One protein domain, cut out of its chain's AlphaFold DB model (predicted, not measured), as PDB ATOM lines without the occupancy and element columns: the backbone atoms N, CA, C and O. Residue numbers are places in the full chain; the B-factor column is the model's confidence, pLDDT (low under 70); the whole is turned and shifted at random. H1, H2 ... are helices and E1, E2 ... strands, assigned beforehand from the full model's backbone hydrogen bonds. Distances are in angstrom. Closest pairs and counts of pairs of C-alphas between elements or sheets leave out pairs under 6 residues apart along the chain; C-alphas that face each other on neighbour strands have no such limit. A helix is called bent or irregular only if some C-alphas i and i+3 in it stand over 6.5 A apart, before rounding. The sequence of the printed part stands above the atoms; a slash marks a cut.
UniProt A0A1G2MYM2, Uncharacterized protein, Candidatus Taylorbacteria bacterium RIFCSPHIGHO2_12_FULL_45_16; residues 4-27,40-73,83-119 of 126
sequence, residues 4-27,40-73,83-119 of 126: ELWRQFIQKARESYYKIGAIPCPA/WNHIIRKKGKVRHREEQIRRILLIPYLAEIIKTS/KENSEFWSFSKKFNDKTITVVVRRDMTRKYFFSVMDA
ATOM      1  N   GLU A   4       5.865  -8.444 -39.081       96.69
ATOM      2  CA  GLU A   4       5.191  -8.833 -37.841       96.69
ATOM      3  C   GLU A   4       3.966  -9.709 -38.126       96.69
ATOM      4  O   GLU A   4       3.846 -10.820 -37.609       96.69
ATOM      5  N   LEU A   5       3.107  -9.278 -39.057       96.31
ATOM      6  CA  LEU A   5       1.956 -10.073 -39.487       96.31
ATOM      7  C   LEU A   5       2.389 -11.417 -40.095       96.31
ATOM      8  O   LEU A   5       1.737 -12.436 -39.872       96.31
ATOM      9  N   TRP A   6       3.516 -11.449 -40.816       95.94
ATOM     10  CA  TRP A   6       4.096 -12.683 -41.348       95.94
ATOM     11  C   TRP A   6       4.531 -13.648 -40.238       95.94
ATOM     12  O   TRP A   6       4.213 -14.838 -40.303       95.94
ATOM     13  N   ARG A   7       5.216 -13.156 -39.200       96.56
ATOM     14  CA  ARG A   7       5.636 -13.972 -38.048       96.56
ATOM     15  C   ARG A   7       4.435 -14.551 -37.308       96.56
ATOM     16  O   ARG A   7       4.405 -15.759 -37.071       96.56
ATOM     17  N   GLN A   8       3.424 -13.729 -37.035       97.69
ATOM     18  CA  GLN A   8       2.189 -14.165 -36.376       97.69
ATOM     19  C   GLN A   8       1.423 -15.201 -37.206       97.69
ATOM     20  O   GLN A   8       0.952 -16.204 -36.669       97.69
ATOM     21  N   PHE A   9       1.328 -14.996 -38.525       97.38
ATOM     22  CA  PHE A   9       0.702 -15.951 -39.439       97.38
ATOM     23  C   PHE A   9       1.401 -17.316 -39.397       97.38
ATOM     24  O   PHE A   9       0.751 -18.346 -39.208       97.38
ATOM     25  N   ILE A  10       2.734 -17.328 -39.510       97.81
ATOM     26  CA  ILE A  10       3.540 -18.552 -39.458       97.81
ATOM     27  C   ILE A  10       3.414 -19.250 -38.104       97.81
ATOM     28  O   ILE A  10       3.287 -20.475 -38.064       97.81
ATOM     29  N   GLN A  11       3.414 -18.496 -37.004       97.88
ATOM     30  CA  GLN A  11       3.260 -19.050 -35.663       97.88
ATOM     31  C   GLN A  11       1.895 -19.727 -35.477       97.88
ATOM     32  O   GLN A  11       1.850 -20.904 -35.118       97.88
ATOM     33  N   LYS A  12       0.792 -19.046 -35.806       98.00
ATOM     34  CA  LYS A  12      -0.568 -19.612 -35.699       98.00
ATOM     35  C   LYS A  12      -0.751 -20.854 -36.573       98.00
ATOM     36  O   LYS A  12      -1.356 -21.845 -36.155       98.00
ATOM     37  N   ALA A  13      -0.201 -20.824 -37.786       97.94
ATOM     38  CA  ALA A  13      -0.211 -21.967 -38.693       97.94
ATOM     39  C   ALA A  13       0.575 -23.156 -38.126       97.94
ATOM     40  O   ALA A  13       0.114 -24.296 -38.197       97.94
ATOM     41  N   ARG A  14       1.739 -22.887 -37.524       98.12
ATOM     42  CA  ARG A  14       2.570 -23.899 -36.873       98.12
ATOM     43  C   ARG A  14       1.825 -24.544 -35.710       98.12
ATOM     44  O   ARG A  14       1.751 -25.766 -35.645       98.12
ATOM     45  N   GLU A  15       1.243 -23.744 -34.826       98.12
ATOM     46  CA  GLU A  15       0.443 -24.235 -33.699       98.12
ATOM     47  C   GLU A  15      -0.719 -25.111 -34.180       98.12
ATOM     48  O   GLU A  15      -0.905 -26.216 -33.676       98.12
ATOM     49  N   SER A  16      -1.448 -24.671 -35.209       97.69
ATOM     50  CA  SER A  16      -2.551 -25.439 -35.803       97.69
ATOM     51  C   SER A  16      -2.082 -26.772 -36.390       97.69
ATOM     52  O   SER A  16      -2.733 -27.791 -36.188       97.69
ATOM     53  N   TYR A  17      -0.931 -26.787 -37.065       98.38
ATOM     54  CA  TYR A  17      -0.323 -28.007 -37.599       98.38
ATOM     55  C   TYR A  17       0.069 -28.994 -36.490       98.38
ATOM     56  O   TYR A  17      -0.240 -30.180 -36.585       98.38
ATOM     57  N   TYR A  18       0.731 -28.527 -35.428       97.94
ATOM     58  CA  TYR A  18       1.171 -29.412 -34.342       97.94
ATOM     59  C   TYR A  18       0.018 -29.895 -33.457       97.94
ATOM     60  O   TYR A  18       0.104 -31.002 -32.931       97.94
ATOM     61  N   LYS A  19      -1.079 -29.133 -33.354       97.69
ATOM     62  CA  LYS A  19      -2.319 -29.579 -32.693       97.69
ATOM     63  C   LYS A  19      -2.931 -30.828 -33.337       97.69
ATOM     64  O   LYS A  19      -3.670 -31.534 -32.664       97.69
ATOM     65  N   ILE A  20      -2.620 -31.121 -34.604       97.69
ATOM     66  CA  ILE A  20      -3.076 -32.349 -35.274       97.69
ATOM     67  C   ILE A  20      -2.468 -33.596 -34.608       97.69
ATOM     68  O   ILE A  20      -3.143 -34.615 -34.484       97.69
ATOM     69  N   GLY A  21      -1.207 -33.522 -34.168       97.25
ATOM     70  CA  GLY A  21      -0.517 -34.611 -33.476       97.25
ATOM     71  C   GLY A  21      -0.308 -35.844 -34.357       97.25
ATOM     72  O   GLY A  21       0.640 -35.911 -35.140       97.25
ATOM     73  N   ALA A  22      -1.178 -36.838 -34.212       97.50
ATOM     74  CA  ALA A  22      -1.160 -38.066 -34.993       97.50
ATOM     75  C   ALA A  22      -2.587 -38.519 -35.296       97.50
ATOM     76  O   ALA A  22      -3.499 -38.317 -34.496       97.50
ATOM     77  N   ILE A  23      -2.775 -39.127 -36.463       97.56
ATOM     78  CA  ILE A  23      -4.097 -39.502 -36.958       97.56
ATOM     79  C   ILE A  23      -4.078 -40.947 -37.459       97.56
ATOM     80  O   ILE A  23      -3.192 -41.266 -38.255       97.56
ATOM     81  N   PRO A  24      -5.048 -41.797 -37.067       97.81
ATOM     82  CA  PRO A  24      -5.203 -43.118 -37.665       97.81
ATOM     83  C   PRO A  24      -5.633 -42.988 -39.127       97.81
ATOM     84  O   PRO A  24      -6.531 -42.207 -39.458       97.81
ATOM     85  N   CYS A  25      -4.981 -43.745 -40.000       98.00
ATOM     86  CA  CYS A  25      -5.248 -43.754 -41.431       98.00
ATOM     87  C   CYS A  25      -5.841 -45.115 -41.824       98.00
ATOM     88  O   CYS A  25      -5.112 -46.107 -41.774       98.00
ATOM     89  N   PRO A  26      -7.123 -45.192 -42.234       97.88
ATOM     90  CA  PRO A  26      -7.752 -46.456 -42.621       97.88
ATOM     91  C   PRO A  26      -7.024 -47.168 -43.759       97.88
ATOM     92  O   PRO A  26      -6.900 -48.383 -43.728       97.88
ATOM     93  N   ALA A  27      -6.470 -46.414 -44.715       97.50
ATOM     94  CA  ALA A  27      -5.666 -46.994 -45.783       97.50
ATOM     95  C   ALA A  27      -4.429 -47.747 -45.265       97.50
ATOM     96  O   ALA A  27      -3.937 -48.621 -45.951       97.50
ATOM     97  N   TRP A  40       6.285 -30.107 -41.286       97.62
ATOM     98  CA  TRP A  40       6.228 -28.641 -41.195       97.62
ATOM     99  C   TRP A  40       7.333 -27.978 -42.026       97.62
ATOM    100  O   TRP A  40       7.073 -27.106 -42.854       97.62
ATOM    101  N   ASN A  41       8.578 -28.434 -41.873       96.50
ATOM    102  CA  ASN A  41       9.698 -27.909 -42.647       96.50
ATOM    103  C   ASN A  41       9.489 -28.081 -44.153       96.50
ATOM    104  O   ASN A  41       9.948 -27.238 -44.916       96.50
ATOM    105  N   HIS A  42       8.784 -29.119 -44.593       95.06
ATOM    106  CA  HIS A  42       8.502 -29.346 -46.007       95.06
ATOM    107  C   HIS A  42       7.406 -28.416 -46.570       95.06
ATOM    108  O   HIS A  42       7.422 -28.086 -47.765       95.06
ATOM    109  N   ILE A  43       6.496 -27.932 -45.712       96.50
ATOM    110  CA  ILE A  43       5.562 -26.837 -46.029       96.50
ATOM    111  C   ILE A  43       6.338 -25.536 -46.261       96.50
ATOM    112  O   ILE A  43       6.037 -24.819 -47.209       96.50
ATOM    113  N   ILE A  44       7.362 -25.261 -45.447       97.69
ATOM    114  CA  ILE A  44       8.131 -24.004 -45.477       97.69
ATOM    115  C   ILE A  44       9.283 -24.026 -46.491       97.69
ATOM    116  O   ILE A  44       9.639 -22.997 -47.065       97.69
ATOM    117  N   ARG A  45       9.890 -25.190 -46.732       95.56
ATOM    118  CA  ARG A  45      11.132 -25.350 -47.502       95.56
ATOM    119  C   ARG A  45      10.995 -26.408 -48.595       95.56
ATOM    120  O   ARG A  45      10.218 -27.354 -48.485       95.56
ATOM    121  N   LYS A  46      11.796 -26.274 -49.656       91.31
ATOM    122  CA  LYS A  46      11.985 -27.266 -50.728       91.31
ATOM    123  C   LYS A  46      13.473 -27.459 -50.957       91.31
ATOM    124  O   LYS A  46      14.163 -26.478 -51.212       91.31
ATOM    125  N   LYS A  47      13.966 -28.703 -50.927       88.88
ATOM    126  CA  LYS A  47      15.377 -29.019 -51.242       88.88
ATOM    127  C   LYS A  47      16.369 -28.096 -50.496       88.88
ATOM    128  O   LYS A  47      17.235 -27.480 -51.105       88.88
ATOM    129  N   GLY A  48      16.161 -27.906 -49.191       88.44
ATOM    130  CA  GLY A  48      16.998 -27.045 -48.338       88.44
ATOM    131  C   GLY A  48      16.715 -25.536 -48.413       88.44
ATOM    132  O   GLY A  48      17.024 -24.817 -47.461       88.44
ATOM    133  N   LYS A  49      16.048 -25.040 -49.461       95.19
ATOM    134  CA  LYS A  49      15.740 -23.610 -49.646       95.19
ATOM    135  C   LYS A  49      14.370 -23.239 -49.080       95.19
ATOM    136  O   LYS A  49      13.436 -24.035 -49.150       95.19
ATOM    137  N   VAL A  50      14.244 -22.033 -48.525       96.38
ATOM    138  CA  VAL A  50      12.948 -21.475 -48.097       96.38
ATOM    139  C   VAL A  50      12.081 -21.242 -49.333       96.38
ATOM    140  O   VAL A  50      12.566 -20.741 -50.344       96.38
ATOM    141  N   ARG A  51      10.813 -21.650 -49.282       94.69
ATOM    142  CA  ARG A  51       9.855 -21.406 -50.366       94.69
ATOM    143  C   ARG A  51       9.474 -19.935 -50.421       94.69
ATOM    144  O   ARG A  51       9.495 -19.254 -49.398       94.69
ATOM    145  N   HIS A  52       9.025 -19.462 -51.577       95.31
ATOM    146  CA  HIS A  52       8.406 -18.140 -51.669       95.31
ATOM    147  C   HIS A  52       7.194 -18.036 -50.733       95.31
ATOM    148  O   HIS A  52       6.480 -19.022 -50.524       95.31
ATOM    149  N   ARG A  53       6.960 -16.840 -50.176       95.31
ATOM    150  CA  ARG A  53       5.881 -16.590 -49.203       95.31
ATOM    151  C   ARG A  53       4.514 -17.017 -49.727       95.31
ATOM    152  O   ARG A  53       3.767 -17.650 -48.995       95.31
ATOM    153  N   GLU A  54       4.223 -16.759 -50.996       93.94
ATOM    154  CA  GLU A  54       2.971 -17.167 -51.643       93.94
ATOM    155  C   GLU A  54       2.781 -18.690 -51.652       93.94
ATOM    156  O   GLU A  54       1.704 -19.186 -51.325       93.94
ATOM    157  N   GLU A  55       3.837 -19.457 -51.953       94.00
ATOM    158  CA  GLU A  55       3.760 -20.920 -51.916       94.00
ATOM    159  C   GLU A  55       3.555 -21.424 -50.480       94.00
ATOM    160  O   GLU A  55       2.786 -22.365 -50.266       94.00
ATOM    161  N   GLN A  56       4.213 -20.799 -49.498       96.62
ATOM    162  CA  GLN A  56       4.024 -21.130 -48.085       96.62
ATOM    163  C   GLN A  56       2.589 -20.846 -47.636       96.62
ATOM    164  O   GLN A  56       1.957 -21.746 -47.092       96.62
ATOM    165  N   ILE A  57       2.059 -19.647 -47.911       96.56
ATOM    166  CA  ILE A  57       0.673 -19.263 -47.594       96.56
ATOM    167  C   ILE A  57      -0.283 -20.283 -48.196       96.56
ATOM    168  O   ILE A  57      -1.087 -20.865 -47.471       96.56
ATOM    169  N   ARG A  58      -0.147 -20.569 -49.495       95.12
ATOM    170  CA  ARG A  58      -1.017 -21.525 -50.178       95.12
ATOM    171  C   ARG A  58      -1.010 -22.886 -49.492       95.12
ATOM    172  O   ARG A  58      -2.076 -23.427 -49.259       95.12
ATOM    173  N   ARG A  59       0.158 -23.444 -49.153       96.38
ATOM    174  CA  ARG A  59       0.252 -24.756 -48.481       96.38
ATOM    175  C   ARG A  59      -0.251 -24.719 -47.037       96.38
ATOM    176  O   ARG A  59      -0.869 -25.683 -46.600       96.38
ATOM    177  N   ILE A  60      -0.014 -23.625 -46.317       97.62
ATOM    178  CA  ILE A  60      -0.502 -23.415 -44.948       97.62
ATOM    179  C   ILE A  60      -2.029 -23.396 -44.912       97.62
ATOM    180  O   ILE A  60      -2.626 -24.043 -44.057       97.62
ATOM    181  N   LEU A  61      -2.670 -22.735 -45.876       96.06
ATOM    182  CA  LEU A  61      -4.130 -22.711 -45.990       96.06
ATOM    183  C   LEU A  61      -4.739 -24.097 -46.260       96.06
ATOM    184  O   LEU A  61      -5.943 -24.267 -46.099       96.06
ATOM    185  N   LEU A  62      -3.928 -25.098 -46.626       96.50
ATOM    186  CA  LEU A  62      -4.375 -26.483 -46.795       96.50
ATOM    187  C   LEU A  62      -4.297 -27.309 -45.498       96.50
ATOM    188  O   LEU A  62      -4.815 -28.423 -45.468       96.50
ATOM    189  N   ILE A  63      -3.681 -26.789 -44.428       97.00
ATOM    190  CA  ILE A  63      -3.536 -27.491 -43.139       97.00
ATOM    191  C   ILE A  63      -4.881 -27.965 -42.557       97.00
ATOM    192  O   ILE A  63      -4.943 -29.119 -42.128       97.00
ATOM    193  N   PRO A  64      -5.964 -27.160 -42.572       96.00
ATOM    194  CA  PRO A  64      -7.254 -27.587 -42.024       96.00
ATOM    195  C   PRO A  64      -7.828 -28.860 -42.669       96.00
ATOM    196  O   PRO A  64      -8.544 -29.606 -42.011       96.00
ATOM    197  N   TYR A  65      -7.471 -29.155 -43.922       96.19
ATOM    198  CA  TYR A  65      -7.989 -30.308 -44.666       96.19
ATOM    199  C   TYR A  65      -7.200 -31.599 -44.414       96.19
ATOM    200  O   TYR A  65      -7.679 -32.688 -44.728       96.19
ATOM    201  N   LEU A  66      -5.983 -31.510 -43.861       96.81
ATOM    202  CA  LEU A  66      -5.074 -32.658 -43.742       96.81
ATOM    203  C   LEU A  66      -5.691 -33.791 -42.927       96.81
ATOM    204  O   LEU A  66      -5.610 -34.954 -43.321       96.81
ATOM    205  N   ALA A  67      -6.314 -33.440 -41.801       96.12
ATOM    206  CA  ALA A  67      -6.895 -34.414 -40.895       96.12
ATOM    207  C   ALA A  67      -8.037 -35.188 -41.554       96.12
ATOM    208  O   ALA A  67      -8.078 -36.411 -41.468       96.12
ATOM    209  N   GLU A  68      -8.932 -34.484 -42.241       97.00
ATOM    210  CA  GLU A  68     -10.062 -35.098 -42.932       97.00
ATOM    211  C   GLU A  68      -9.595 -36.030 -44.053       97.00
ATOM    212  O   GLU A  68     -10.070 -37.162 -44.148       97.00
ATOM    213  N   ILE A  69      -8.635 -35.587 -44.873       97.38
ATOM    214  CA  ILE A  69      -8.102 -36.392 -45.978       97.38
ATOM    215  C   ILE A  69      -7.518 -37.697 -45.439       97.38
ATOM    216  O   ILE A  69      -7.879 -38.759 -45.932       97.38
ATOM    217  N   ILE A  70      -6.674 -37.646 -44.407       97.62
ATOM    218  CA  ILE A  70      -6.051 -38.859 -43.861       97.62
ATOM    219  C   ILE A  70      -7.085 -39.768 -43.174       97.62
ATOM    220  O   ILE A  70      -7.089 -40.967 -43.431       97.62
ATOM    221  N   LYS A  71      -7.997 -39.217 -42.357       97.25
ATOM    222  CA  LYS A  71      -8.998 -40.006 -41.607       97.25
ATOM    223  C   LYS A  71     -10.020 -40.716 -42.489       97.25
ATOM    224  O   LYS A  71     -10.568 -41.727 -42.072       97.25
ATOM    225  N   THR A  72     -10.327 -40.154 -43.656       97.19
ATOM    226  CA  THR A  72     -11.397 -40.662 -44.534       97.19
ATOM    227  C   THR A  72     -10.870 -41.449 -45.733       97.19
ATOM    228  O   THR A  72     -11.661 -42.034 -46.467       97.19
ATOM    229  N   SER A  73      -9.551 -41.490 -45.947       95.62
ATOM    230  CA  SER A  73      -8.964 -42.216 -47.074       95.62
ATOM    231  C   SER A  73      -8.845 -43.705 -46.767       95.62
ATOM    232  O   SER A  73      -8.107 -44.097 -45.864       95.62
ATOM    233  N   LYS A  83      14.783 -42.882 -52.222       83.38
ATOM    234  CA  LYS A  83      16.118 -43.280 -51.752       83.38
ATOM    235  C   LYS A  83      16.037 -43.874 -50.342       83.38
ATOM    236  O   LYS A  83      15.114 -43.542 -49.593       83.38
ATOM    237  N   GLU A  84      17.016 -44.708 -49.993       82.75
ATOM    238  CA  GLU A  84      17.188 -45.258 -48.634       82.75
ATOM    239  C   GLU A  84      15.941 -46.007 -48.127       82.75
ATOM    240  O   GLU A  84      15.583 -45.915 -46.958       82.75
ATOM    241  N   ASN A  85      15.236 -46.714 -49.020       81.44
ATOM    242  CA  ASN A  85      14.007 -47.460 -48.715       81.44
ATOM    243  C   ASN A  85      12.879 -46.610 -48.103       81.44
ATOM    244  O   ASN A  85      11.971 -47.135 -47.459       81.44
ATOM    245  N   SER A  86      12.906 -45.292 -48.316       89.31
ATOM    246  CA  SER A  86      11.775 -44.442 -47.959       89.31
ATOM    247  C   SER A  86      10.594 -44.706 -48.883       89.31
ATOM    248  O   SER A  86      10.764 -44.893 -50.084       89.31
ATOM    249  N   GLU A  87       9.383 -44.671 -48.348       95.50
ATOM    250  CA  GLU A  87       8.168 -44.853 -49.144       95.50
ATOM    251  C   GLU A  87       7.287 -43.627 -49.069       95.50
ATOM    252  O   GLU A  87       7.273 -42.918 -48.061       95.50
ATOM    253  N   PHE A  88       6.544 -43.384 -50.142       96.31
ATOM    254  CA  PHE A  88       5.661 -42.242 -50.269       96.31
ATOM    255  C   PHE A  88       4.307 -42.690 -50.789       96.31
ATOM    256  O   PHE A  88       4.240 -43.322 -51.837       96.31
ATOM    257  N   TRP A  89       3.244 -42.270 -50.112       97.75
ATOM    258  CA  TRP A  89       1.862 -42.451 -50.549       97.75
ATOM    259  C   TRP A  89       1.211 -41.096 -50.759       97.75
ATOM    260  O   TRP A  89       1.461 -40.161 -49.992       97.75
ATOM    261  N   SER A  90       0.365 -40.985 -51.778       97.50
ATOM    262  CA  SER A  90      -0.460 -39.799 -51.987       97.50
ATOM    263  C   SER A  90      -1.939 -40.088 -51.759       97.50
ATOM    264  O   SER A  90      -2.456 -41.117 -52.183       97.50
ATOM    265  N   PHE A  91      -2.622 -39.156 -51.104       97.06
ATOM    266  CA  PHE A  91      -4.056 -39.176 -50.844       97.06
ATOM    267  C   PHE A  91      -4.655 -37.917 -51.444       97.06
ATOM    268  O   PHE A  91      -4.250 -36.817 -51.070       97.06
ATOM    269  N   SER A  92      -5.589 -38.054 -52.381       94.75
ATOM    270  CA  SER A  92      -6.234 -36.910 -53.026       94.75
ATOM    271  C   SER A  92      -7.716 -36.876 -52.683       94.75
ATOM    272  O   SER A  92      -8.405 -37.875 -52.846       94.75
ATOM    273  N   LYS A  93      -8.218 -35.708 -52.283       95.25
ATOM    274  CA  LYS A  93      -9.649 -35.463 -52.086       95.25
ATOM    275  C   LYS A  93     -10.048 -34.160 -52.763       95.25
ATOM    276  O   LYS A  93      -9.295 -33.184 -52.739       95.25
ATOM    277  N   LYS A  94     -11.216 -34.157 -53.400       93.06
ATOM    278  CA  LYS A  94     -11.780 -32.975 -54.052       93.06
ATOM    279  C   LYS A  94     -12.627 -32.193 -53.047       93.06
ATOM    280  O   LYS A  94     -13.516 -32.762 -52.425       93.06
ATOM    281  N   PHE A  95     -12.345 -30.904 -52.923       90.25
ATOM    282  CA  PHE A  95     -13.109 -29.916 -52.170       90.25
ATOM    283  C   PHE A  95     -13.530 -28.825 -53.155       90.25
ATOM    284  O   PHE A  95     -12.687 -28.062 -53.629       90.25
ATOM    285  N   ASN A  96     -14.818 -28.767 -53.499       85.81
ATOM    286  CA  ASN A  96     -15.347 -27.891 -54.551       85.81
ATOM    287  C   ASN A  96     -14.580 -28.056 -55.881       85.81
ATOM    288  O   ASN A  96     -14.540 -29.146 -56.454       85.81
ATOM    289  N   ASP A  97     -13.957 -26.991 -56.372       84.44
ATOM    290  CA  ASP A  97     -13.160 -26.927 -57.597       84.44
ATOM    291  C   ASP A  97     -11.682 -27.313 -57.392       84.44
ATOM    292  O   ASP A  97     -10.920 -27.378 -58.356       84.44
ATOM    293  N   LYS A  98     -11.263 -27.610 -56.154       87.31
ATOM    294  CA  LYS A  98      -9.863 -27.879 -55.801       87.31
ATOM    295  C   LYS A  98      -9.656 -29.330 -55.398       87.31
ATOM    296  O   LYS A  98     -10.315 -29.851 -54.507       87.31
ATOM    297  N   THR A  99      -8.659 -29.977 -55.990       93.31
ATOM    298  CA  THR A  99      -8.187 -31.287 -55.521       93.31
ATOM    299  C   THR A  99      -6.994 -31.085 -54.609       93.31
ATOM    300  O   THR A  99      -5.951 -30.630 -55.068       93.31
ATOM    301  N   ILE A 100      -7.116 -31.447 -53.337       96.00
ATOM    302  CA  ILE A 100      -6.018 -31.391 -52.370       96.00
ATOM    303  C   ILE A 100      -5.375 -32.771 -52.297       96.00
ATOM    304  O   ILE A 100      -6.054 -33.771 -52.088       96.00
ATOM    305  N   THR A 101      -4.059 -32.819 -52.468       96.44
ATOM    306  CA  THR A 101      -3.228 -34.015 -52.354       96.44
ATOM    307  C   THR A 101      -2.320 -33.906 -51.138       96.44
ATOM    308  O   THR A 101      -1.490 -32.998 -51.051       96.44
ATOM    309  N   VAL A 102      -2.449 -34.857 -50.222       97.62
ATOM    310  CA  VAL A 102      -1.563 -35.059 -49.077       97.62
ATOM    311  C   VAL A 102      -0.579 -36.169 -49.409       97.62
ATOM    312  O   VAL A 102      -0.956 -37.190 -49.970       97.62
ATOM    313  N   VAL A 103       0.687 -35.970 -49.064       97.50
ATOM    314  CA  VAL A 103       1.737 -36.975 -49.200       97.50
ATOM    315  C   VAL A 103       2.152 -37.426 -47.812       97.50
ATOM    316  O   VAL A 103       2.521 -36.597 -46.975       97.50
ATOM    317  N   VAL A 104       2.129 -38.733 -47.594       97.81
ATOM    318  CA  VAL A 104       2.670 -39.396 -46.407       97.81
ATOM    319  C   VAL A 104       3.982 -40.060 -46.793       97.81
ATOM    320  O   VAL A 104       4.082 -40.637 -47.872       97.81
ATOM    321  N   ARG A 105       4.989 -39.965 -45.925       96.06
ATOM    322  CA  ARG A 105       6.273 -40.656 -46.071       96.06
ATOM    323  C   ARG A 105       6.443 -41.669 -44.945       96.06
ATOM    324  O   ARG A 105       6.135 -41.336 -43.804       96.06
ATOM    325  N   ARG A 106       7.004 -42.841 -45.237       94.38
ATOM    326  CA  ARG A 106       7.607 -43.722 -44.228       94.38
ATOM    327  C   ARG A 106       9.118 -43.549 -44.233       94.38
ATOM    328  O   ARG A 106       9.743 -43.524 -45.295       94.38
ATOM    329  N   ASP A 107       9.677 -43.398 -43.042       82.62
ATOM    330  CA  ASP A 107      11.110 -43.503 -42.783       82.62
ATOM    331  C   ASP A 107      11.288 -44.565 -41.703       82.62
ATOM    332  O   ASP A 107      10.640 -44.493 -40.656       82.62
ATOM    333  N   MET A 108      12.094 -45.583 -41.997       78.50
ATOM    334  CA  MET A 108      12.283 -46.778 -41.174       78.50
ATOM    335  C   MET A 108      10.959 -47.458 -40.768       78.50
ATOM    336  O   MET A 108      10.481 -48.355 -41.457       78.50
ATOM    337  N   THR A 109      10.347 -47.028 -39.661       84.19
ATOM    338  CA  THR A 109       9.230 -47.719 -39.000       84.19
ATOM    339  C   THR A 109       7.941 -46.914 -38.896       84.19
ATOM    340  O   THR A 109       6.899 -47.500 -38.624       84.19
ATOM    341  N   ARG A 110       7.958 -45.588 -39.091       92.06
ATOM    342  CA  ARG A 110       6.772 -44.745 -38.851       92.06
ATOM    343  C   ARG A 110       6.362 -43.967 -40.091       92.06
ATOM    344  O   ARG A 110       7.198 -43.578 -40.902       92.06
ATOM    345  N   LYS A 111       5.057 -43.716 -40.206       96.25
ATOM    346  CA  LYS A 111       4.456 -42.920 -41.276       96.25
ATOM    347  C   LYS A 111       4.232 -41.492 -40.791       96.25
ATOM    348  O   LYS A 111       3.701 -41.263 -39.708       96.25
ATOM    349  N   TYR A 112       4.623 -40.508 -41.585       96.50
ATOM    350  CA  TYR A 112       4.485 -39.098 -41.230       96.50
ATOM    351  C   TYR A 112       3.910 -38.311 -42.389       96.50
ATOM    352  O   TYR A 112       4.197 -38.587 -43.556       96.50
ATOM    353  N   PHE A 113       3.169 -37.260 -42.059       97.62
ATOM    354  CA  PHE A 113       2.870 -36.226 -43.031       97.62
ATOM    355  C   PHE A 113       4.179 -35.683 -43.624       97.62
ATOM    356  O   PHE A 113       5.095 -35.282 -42.901       97.62
ATOM    357  N   PHE A 114       4.255 -35.660 -44.953       95.88
ATOM    358  CA  PHE A 114       5.417 -35.175 -45.689       95.88
ATOM    359  C   PHE A 114       5.128 -33.886 -46.450       95.88
ATOM    360  O   PHE A 114       5.976 -33.002 -46.484       95.88
ATOM    361  N   SER A 115       3.975 -33.754 -47.108       95.56
ATOM    362  CA  SER A 115       3.672 -32.576 -47.929       95.56
ATOM    363  C   SER A 115       2.181 -32.459 -48.233       95.56
ATOM    364  O   SER A 115       1.459 -33.449 -48.186       95.56
ATOM    365  N   VAL A 116       1.726 -31.264 -48.617       96.44
ATOM    366  CA  VAL A 116       0.367 -31.020 -49.127       96.44
ATOM    367  C   VAL A 116       0.389 -30.077 -50.316       96.44
ATOM    368  O   VAL A 116       1.144 -29.103 -50.317       96.44
ATOM    369  N   MET A 117      -0.418 -30.352 -51.333       93.00
ATOM    370  CA  MET A 117      -0.538 -29.536 -52.538       93.00
ATOM    371  C   MET A 117      -1.957 -29.581 -53.091       93.00
ATOM    372  O   MET A 117      -2.565 -30.640 -53.111       93.00
ATOM    373  N   ASP A 118      -2.470 -28.460 -53.577       90.88
ATOM    374  CA  ASP A 118      -3.627 -28.450 -54.467       90.88
ATOM    375  C   ASP A 118      -3.181 -28.753 -55.909       90.88
ATOM    376  O   ASP A 118      -2.056 -28.442 -56.320       90.88
ATOM    377  N   ALA A 119      -4.042 -29.421 -56.673       72.81
ATOM    378  CA  ALA A 119      -3.854 -29.580 -58.103       72.81
ATOM    379  C   ALA A 119      -3.899 -28.189 -58.741       72.81
ATOM    380  O   ALA A 119      -4.874 -27.456 -58.584       72.81
TER     381      ALA A 119
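This is residues 4 to 27, 40 to 73 and 83 to 119 of the 126 residues of an uncharacterized protein of Candidatus Taylorbacteria bacterium RIFCSPHIGHO2_12_FULL_45_16 (UniProt A0A1G2MYM2). A long, strongly twisted wall of three strands, E2, E3 and E4, has helix H4 crossing one face and no named helix over the other. H3 packs on the E4 end of this order, H2 grazes the sheet, and the longest helix, H1, lies off the sheet and reaches away to Glu 4. The printed part has 95 residues, with four named helices and four named strands in the order H1, E1, H2, H3, H4, E2, E3, E4; the sheet order is E2, E3, E4, antiparallel, and the class is mixed, helices and strands. It is compact, with a radius of gyration of the C-alphas of 13.6 A and spans of 40 by 35 by 25 A.

Begin with E2, residues 87 to 95, E3, residues 98 to 107, and E4, residues 110 to 118: they form a meander, each strand the antiparallel neighbour of the one before. In the hairpin E2 and E3, look for N 91 and O 102, 2.8 A apart and within hydrogen-bond range. In the hairpin E3 and E4, N 101 and O 117 are within range at 2.7 A. H4, residues 63 to 72, is on the sheet at a height over the sheet of 7.9 A and runs across the strands, at 77 degrees to E3 on the local plane; its closest C-alphas to E3 are Leu 66 and Val 102, 6.8 A apart. With H3, residues 53 to 60, it makes two layers, helices on one face of a sheet; the closest C-alphas of H3 and E4 are Arg 59 and Val 116, 6.3 A. H2, residues 40 to 44, only grazes the sheet and touches H3, closest at C-alphas Ile 44 and Gln 56, 5.7 A. H1, residues 4 to 19, is not on the sheet; its residues 13 to 17 only just touch H4, with 3 pairs of C-alphas within 8 A, the closest Tyr 17 and Ile 63 at 6.4 A, at a shallow tilt of 17 degrees, the same way. E1, residues 22 to 24, pairs with no named strand; its Pro 24 and Lys 71 of H4 have C-alphas 6.3 A apart. Every O i to N i+4 pair is within hydrogen-bond range in H1, H2 and H3, and 4 of 6 in H4.

Find C-alpha 87 at (8.168, -44.853, -49.144), where E2 begins its 26.2 A; E3 then covers 29.2 A and E4 24.9 A, ending at C-alpha 118, (-3.627, -28.450, -54.467). Find C-alpha 4 at (5.191, -8.833, -37.841); from there H1 runs 22.7 A to C-alpha 19. H4 covers 15.4 A and is irregular, but only just: C-alphas 64 and 67 are 6.9 A apart.

The two C-alphas farthest apart are those of Glu 4 and Asn 85, 41.1 A. Residues 28 to 39 are not printed, with 22.3 A from C-alpha 27 to C-alpha 40, and residues 74 to 82 are not printed, with 25.5 A from C-alpha 73 to C-alpha 83. Of the links that are printed whole, H2 to H3 is short and the others are tight. The mean pLDDT of the printed part is 94.6, and no printed residue is under 70.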